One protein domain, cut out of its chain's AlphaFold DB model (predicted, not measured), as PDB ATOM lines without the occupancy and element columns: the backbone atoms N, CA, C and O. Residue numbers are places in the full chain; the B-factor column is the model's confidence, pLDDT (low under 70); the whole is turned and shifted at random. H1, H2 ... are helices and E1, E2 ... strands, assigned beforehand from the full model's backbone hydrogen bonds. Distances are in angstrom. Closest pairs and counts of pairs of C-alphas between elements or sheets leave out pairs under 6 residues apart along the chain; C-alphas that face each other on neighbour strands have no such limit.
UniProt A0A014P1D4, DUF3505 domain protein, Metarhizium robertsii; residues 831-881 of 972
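AT A GLANCE: This is residues 831 to 881 of the 972 residues of the protein "DUF3505 domain protein" of Metarhizium robertsii (UniProt A0A014P1D4). A small meander sheet of three short strands makes one end of the domain, and two helices that cross at a steep angle make the other. H1 packs on the E3 and E2 part of the sheet, and H2 packs on H1, reaching away from the strands with its first residues. The printed part has 51 residues, with three named strands and then two named helices, in the order E1 E2 E3 H1 H2; the sheet runs E1 - E2 - E3, antiparallel throughout, and the class is mixed, helices and strands. The whole is compact, with a radius of gyration of the C-alphas of 10.2 A and spans of 31 by 22 by 16 A.

HOW THE PARTS SIT: E2, residues 840 to 843, is the inner strand of a meander, in which each strand is the antiparallel neighbour of the one before. On one edge is E1, residues 832 to 835, which forms a hairpin with E2 at 155 degrees between their directions; N 833 and O 842 are 2.9 A apart and N 842 and O 833 2.8 A, within hydrogen-bond range. On the other edge is E3, residues 848 to 850, which forms a hairpin with E2 at 117 degrees; N 850 and O 841 are 2.8 A apart and N 843 and O 848 3.0 A, within hydrogen-bond range. H1, residues 854 to 864, is on the sheet, with 9 pairs of C-alphas within 10 A, and the sheet and H1 make two layers, a helix layer on a sheet layer. The closest C-alphas of E3 and H1 are those of Val 850 and Leu 857, 6.9 A apart. H2, residues 868 to 879, touches H1 with residues 871 to 875 alone, at a steep tilt of 51 degrees, opposite ways; their closest C-alphas are those of Leu 857 and Ile 875, 6.5 A apart. H2 is not on the sheet, and it is only just apart from E2, the closest C-alphas being 8.3 A apart. In H2 every O i to N i+4 pair is within hydrogen-bond range; in H1 5 of 7 are.

IN THESE COORDINATES: E1 begins at C-alpha 832 (156.547, 154.343, 175.238) and, like E2 and E3, is short. H1 is 15.7 A from first to last C-alpha and begins at C-alpha 854 (157.127, 163.213, 188.617). H2 is 16.8 A long and ends at C-alpha 879 (158.624, 155.217, 188.886).

THE WHOLE: The two C-alphas farthest apart are those of Glu 837 and Gly 868, 31.0 A. The printed part has no cut, and the four links between its named elements are tight. The mean pLDDT of the printed part is 82.5, and one residue, Pro 869, is under 70.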
ATOM      1  N   GLY A 831     152.697 153.481 173.374       77.56
ATOM      2  CA  GLY A 831     153.384 154.724 172.999       77.56
ATOM      3  C   GLY A 831     154.757 154.991 173.644       77.56
ATOM      4  O   GLY A 831     155.376 156.001 173.305       77.56
ATOM      5  N   PHE A 832     155.276 154.120 174.522       86.56
ATOM      6  CA  PHE A 832     156.547 154.343 175.238       86.56
ATOM      7  C   PHE A 832     157.470 153.118 175.233       86.56
ATOM      8  O   PHE A 832     157.037 151.995 175.479       86.56
ATOM      9  N   VAL A 833     158.770 153.348 175.037       87.62
ATOM     10  CA  VAL A 833     159.810 152.306 175.042       87.62
ATOM     11  C   VAL A 833     160.866 152.640 176.089       87.62
ATOM     12  O   VAL A 833     161.417 153.742 176.094       87.62
ATOM     13  N   TYR A 834     161.173 151.691 176.974       88.94
ATOM     14  CA  TYR A 834     162.303 151.817 177.894       88.94
ATOM     15  C   TYR A 834     163.572 151.243 177.252       88.94
ATOM     16  O   TYR A 834     163.645 150.055 176.934       88.94
ATOM     17  N   ASN A 835     164.588 152.088 177.070       86.38
ATOM     18  CA  ASN A 835     165.922 151.660 176.665       86.38
ATOM     19  C   ASN A 835     166.775 151.455 177.929       86.38
ATOM     20  O   ASN A 835     167.131 152.412 178.622       86.38
ATOM     21  N   ALA A 836     167.101 150.192 178.210       82.12
ATOM     22  CA  ALA A 836     167.843 149.784 179.401       82.12
ATOM     23  C   ALA A 836     169.361 150.053 179.332       82.12
ATOM     24  O   ALA A 836     170.003 150.091 180.377       82.12
ATOM     25  N   GLU A 837     169.930 150.252 178.137       82.19
ATOM     26  CA  GLU A 837     171.360 150.544 177.934       82.19
ATOM     27  C   GLU A 837     171.703 151.963 178.409       82.19
ATOM     28  O   GLU A 837     172.641 152.158 179.180       82.19
ATOM     29  N   TYR A 838     170.892 152.943 178.006       83.25
ATOM     30  CA  TYR A 838     171.037 154.347 178.408       83.25
ATOM     31  C   TYR A 838     170.199 154.706 179.645       83.25
ATOM     32  O   TYR A 838     170.318 155.819 180.153       83.25
ATOM     33  N   GLN A 839     169.361 153.785 180.136       88.50
ATOM     34  CA  GLN A 839     168.403 154.011 181.227       88.50
ATOM     35  C   GLN A 839     167.486 155.213 180.938       88.50
ATOM     36  O   GLN A 839     167.362 156.143 181.736       88.50
ATOM     37  N   ILE A 840     166.855 155.210 179.759       89.44
ATOM     38  CA  ILE A 840     165.991 156.295 179.269       89.44
ATOM     39  C   ILE A 840     164.610 155.781 178.859       89.44
ATOM     40  O   ILE A 840     164.466 154.684 178.321       89.44
ATOM     41  N   LEU A 841     163.589 156.612 179.075       90.19
ATOM     42  CA  LEU A 841     162.234 156.392 178.578       90.19
ATOM     43  C   LEU A 841     162.043 157.214 177.303       90.19
ATOM     44  O   LEU A 841     162.165 158.438 177.336       90.19
ATOM     45  N   ILE A 842     161.746 156.557 176.187       89.19
ATOM     46  CA  ILE A 842     161.524 157.189 174.885       89.19
ATOM     47  C   ILE A 842     160.018 157.216 174.621       89.19
ATOM     48  O   ILE A 842     159.353 156.180 174.688       89.19
ATOM     49  N   CYS A 843     159.473 158.395 174.326       90.25
ATOM     50  CA  CYS A 843     158.118 158.524 173.798       90.25
ATOM     51  C   CYS A 843     158.161 158.341 172.283       90.25
ATOM     52  O   CYS A 843     158.837 159.109 171.596       90.25
ATOM     53  N   VAL A 844     157.440 157.344 171.766       85.81
ATOM     54  CA  VAL A 844     157.463 156.990 170.339       85.81
ATOM     55  C   VAL A 844     156.828 158.098 169.494       85.81
ATOM     56  O   VAL A 844     157.385 158.482 168.475       85.81
ATOM     57  N   SER A 845     155.713 158.680 169.946       81.62
ATOM     58  CA  SER A 845     154.984 159.731 169.216       81.62
ATOM     59  C   SER A 845     155.596 161.135 169.333       81.62
ATOM     60  O   SER A 845     155.231 162.025 168.572       81.62
ATOM     61  N   CYS A 846     156.544 161.353 170.249       83.44
ATOM     62  CA  CYS A 846     157.378 162.561 170.287       83.44
ATOM     63  C   CYS A 846     158.825 162.314 169.824       83.44
ATOM     64  O   CYS A 846     159.638 163.237 169.917       83.44
ATOM     65  N   GLU A 847     159.161 161.090 169.404       87.06
ATOM     66  CA  GLU A 847     160.505 160.624 169.026       87.06
ATOM     67  C   GLU A 847     161.642 161.097 169.964       87.06
ATOM     68  O   GLU A 847     162.745 161.443 169.525       87.06
ATOM     69  N   SER A 848     161.375 161.219 171.268       88.69
ATOM     70  CA  SER A 848     162.267 161.918 172.204       88.69
ATOM     71  C   SER A 848     162.233 161.364 173.624       88.69
ATOM     72  O   SER A 848     161.276 160.715 174.054       88.69
ATOM     73  N   VAL A 849     163.321 161.612 174.361       88.50
ATOM     74  CA  VAL A 849     163.485 161.140 175.739       88.50
ATOM     75  C   VAL A 849     162.606 161.938 176.696       88.50
ATOM     76  O   VAL A 849     162.745 163.156 176.841       88.50
ATOM     77  N   VAL A 850     161.743 161.230 177.418       87.31
ATOM     78  CA  VAL A 850     160.953 161.784 178.513       87.31
ATOM     79  C   VAL A 850     161.882 162.021 179.702       87.31
ATOM     80  O   VAL A 850     162.493 161.089 180.222       87.31
ATOM     81  N   SER A 851     162.023 163.274 180.145       83.88
ATOM     82  CA  SER A 851     162.935 163.577 181.256       83.88
ATOM     83  C   SER A 851     162.410 162.964 182.567       83.88
ATOM     84  O   SER A 851     161.211 163.089 182.842       83.88
ATOM     85  N   PRO A 852     163.262 162.341 183.404       77.75
ATOM     86  CA  PRO A 852     162.824 161.727 184.654       77.75
ATOM     87  C   PRO A 852     162.304 162.752 185.672       77.75
ATOM     88  O   PRO A 852     162.705 163.917 185.687       77.75
ATOM     89  N   GLY A 853     161.426 162.285 186.564       78.69
ATOM     90  CA  GLY A 853     160.849 163.070 187.658       78.69
ATOM     91  C   GLY A 853     159.350 163.335 187.491       78.69
ATOM     92  O   GLY A 853     158.858 163.616 186.401       78.69
ATOM     93  N   ARG A 854     158.604 163.266 188.602       79.06
ATOM     94  CA  ARG A 854     157.127 163.213 188.617       79.06
ATOM     95  C   ARG A 854     156.440 164.377 187.888       79.06
ATOM     96  O   ARG A 854     155.452 164.151 187.200       79.06
ATOM     97  N   GLN A 855     156.968 165.599 188.007       79.44
ATOM     98  CA  GLN A 855     156.442 166.782 187.307       79.44
ATOM     99  C   GLN A 855     156.684 166.731 185.790       79.44
ATOM    100  O   GLN A 855     155.815 167.138 185.025       79.44
ATOM    101  N   SER A 856     157.833 166.203 185.357       81.56
ATOM    102  CA  SER A 856     158.162 166.033 183.937       81.56
ATOM    103  C   SER A 856     157.303 164.944 183.296       81.56
ATOM    104  O   SER A 856     156.670 165.191 182.273       81.56
ATOM    105  N   LEU A 857     157.192 163.779 183.947       85.06
ATOM    106  CA  LEU A 857     156.322 162.687 183.501       85.06
ATOM    107  C   LEU A 857     154.861 163.155 183.377       85.06
ATOM    108  O   LEU A 857     154.249 162.939 182.339       85.06
ATOM    109  N   TYR A 858     154.329 163.868 184.378       82.56
ATOM    110  CA  TYR A 858     152.977 164.443 184.328       82.56
ATOM    111  C   TYR A 858     152.822 165.470 183.192       82.56
ATOM    112  O   TYR A 858     151.910 165.367 182.377       82.56
ATOM    113  N   GLY A 859     153.749 166.429 183.082       83.81
ATOM    114  CA  GLY A 859     153.721 167.456 182.036       83.81
ATOM    115  C   GLY A 859     153.914 166.916 180.613       83.81
ATOM    116  O   GLY A 859     153.490 167.564 179.660       83.81
ATOM    117  N   HIS A 860     154.529 165.743 180.459       83.69
ATOM    118  CA  HIS A 860     154.654 165.037 179.186       83.69
ATOM    119  C   HIS A 860     153.400 164.203 178.873       83.69
ATOM    120  O   HIS A 860     152.827 164.357 177.799       83.69
ATOM    121  N   LEU A 861     152.908 163.399 179.824       84.38
ATOM    122  CA  LEU A 861     151.685 162.595 179.674       84.38
ATOM    123  C   LEU A 861     150.454 163.452 179.340       84.38
ATOM    124  O   LEU A 861     149.668 163.081 178.468       84.38
ATOM    125  N   ASN A 862     150.335 164.640 179.942       80.38
ATOM    126  CA  ASN A 862     149.252 165.577 179.639       80.38
ATOM    127  C   ASN A 862     149.238 166.028 178.164       80.38
ATOM    128  O   ASN A 862     148.158 166.219 177.614       80.38
ATOM    129  N   ARG A 863     150.399 166.146 177.493       79.50
ATOM    130  CA  ARG A 863     150.474 166.504 176.056       79.50
ATOM    131  C   ARG A 863     149.896 165.415 175.158       79.50
ATOM    132  O   ARG A 863     149.339 165.713 174.111       79.50
ATOM    133  N   HIS A 864     149.965 164.163 175.604       76.19
ATOM    134  CA  HIS A 864     149.317 163.021 174.961       76.19
ATOM    135  C   HIS A 864     147.870 162.811 175.447       76.19
ATOM    136  O   HIS A 864     147.287 161.761 175.197       76.19
ATOM    137  N   ARG A 865     147.294 163.786 176.170       75.69
ATOM    138  CA  ARG A 865     145.963 163.725 176.806       75.69
ATOM    139  C   ARG A 865     145.781 162.524 177.751       75.69
ATOM    140  O   ARG A 865     144.659 162.148 178.088       75.69
ATOM    141  N   ILE A 866     146.882 161.958 178.255       77.31
ATOM    142  CA  ILE A 866     146.869 160.892 179.259       77.31
ATOM    143  C   ILE A 866     146.663 161.547 180.628       77.31
ATOM    144  O   ILE A 866     147.604 162.023 181.261       77.31
ATOM    145  N   LEU A 867     145.404 161.589 181.069       76.81
ATOM    146  CA  LEU A 867     144.951 162.308 182.264       76.81
ATOM    147  C   LEU A 867     144.458 161.361 183.378       76.81
ATOM    148  O   LEU A 867     144.386 160.139 183.222       76.81
ATOM    149  N   GLY A 868     144.120 161.936 184.536       78.81
ATOM    150  CA  GLY A 868     143.336 161.263 185.577       78.81
ATOM    151  C   GLY A 868     143.958 159.960 186.124       78.81
ATOM    152  O   GLY A 868     145.157 159.930 186.423       78.81
ATOM    153  N   PRO A 869     143.166 158.881 186.308       66.44
ATOM    154  CA  PRO A 869     143.662 157.598 186.814       66.44
ATOM    155  C   PRO A 869     144.736 156.956 185.926       66.44
ATOM    156  O   PRO A 869     145.687 156.380 186.451       66.44
ATOM    157  N   LEU A 870     144.624 157.096 184.601       70.81
ATOM    158  CA  LEU A 870     145.580 156.526 183.650       70.81
ATOM    159  C   LEU A 870     146.954 157.202 183.780       70.81
ATOM    160  O   LEU A 870     147.975 156.524 183.847       70.81
ATOM    161  N   CYS A 871     146.975 158.530 183.941       81.31
ATOM    162  CA  CYS A 871     148.195 159.286 184.235       81.31
ATOM    163  C   CYS A 871     148.865 158.838 185.546       81.31
ATOM    164  O   CYS A 871     150.085 158.680 185.597       81.31
ATOM    165  N   LYS A 872     148.077 158.558 186.598       81.00
ATOM    166  CA  LYS A 872     148.608 158.008 187.860       81.00
ATOM    167  C   LYS A 872     149.266 156.641 187.645       81.00
ATOM    168  O   LYS A 872     150.396 156.466 188.088       81.00
ATOM    169  N   ALA A 873     148.606 155.730 186.927       79.06
ATOM    170  CA  ALA A 873     149.132 154.395 186.636       79.06
ATOM    171  C   ALA A 873     150.430 154.438 185.806       79.06
ATOM    172  O   ALA A 873     151.385 153.730 186.125       79.06
ATOM    173  N   TYR A 874     150.512 155.307 184.791       83.94
ATOM    174  CA  TYR A 874     151.750 155.513 184.032       83.94
ATOM    175  C   TYR A 874     152.875 156.095 184.895       83.94
ATOM    176  O   TYR A 874     153.992 155.592 184.851       83.94
ATOM    177  N   ILE A 875     152.600 157.105 185.729       85.31
ATOM    178  CA  ILE A 875     153.605 157.686 186.637       85.31
ATOM    179  C   ILE A 875     154.114 156.657 187.654       85.31
ATOM    180  O   ILE A 875     155.308 156.631 187.942       85.31
ATOM    181  N   GLU A 876     153.235 155.809 188.182       82.62
ATOM    182  CA  GLU A 876     153.596 154.732 189.106       82.62
ATOM    183  C   GLU A 876     154.475 153.680 188.409       82.62
ATOM    184  O   GLU A 876     155.584 153.410 188.873       82.62
ATOM    185  N   ARG A 877     154.071 153.200 187.225       80.56
ATOM    186  CA  ARG A 877     154.838 152.233 186.416       80.56
ATOM    187  C   ARG A 877     156.193 152.778 185.942       80.56
ATOM    188  O   ARG A 877     157.193 152.064 185.980       80.56
ATOM    189  N   PHE A 878     156.266 154.050 185.555       85.94
ATOM    190  CA  PHE A 878     157.533 154.702 185.213       85.94
ATOM    191  C   PHE A 878     158.407 154.983 186.442       85.94
ATOM    192  O   PHE A 878     159.622 155.069 186.300       85.94
ATOM    193  N   SER A 879     157.838 155.071 187.651       79.12
ATOM    194  CA  SER A 879     158.624 155.217 188.886       79.12
ATOM    195  C   SER A 879     159.322 153.928 189.343       79.12
ATOM    196  O   SER A 879     160.265 154.008 190.127       79.12
ATOM    197  N   SER A 880     158.923 152.761 188.819       79.62
ATOM    198  CA  SER A 880     159.678 151.504 188.965       79.62
ATOM    199  C   SER A 880     160.825 151.331 187.956       79.62
ATOM    200  O   SER A 880     161.637 150.423 188.126       79.62
ATOM    201  N   LEU A 881     160.934 152.187 186.931       84.38
ATOM    202  CA  LEU A 881     162.062 152.172 185.995       84.38
ATOM    203  C   LEU A 881     163.251 152.952 186.572       84.38
ATOM    204  O   LEU A 881     163.091 154.051 187.106       84.38
TER     205      LEU A 881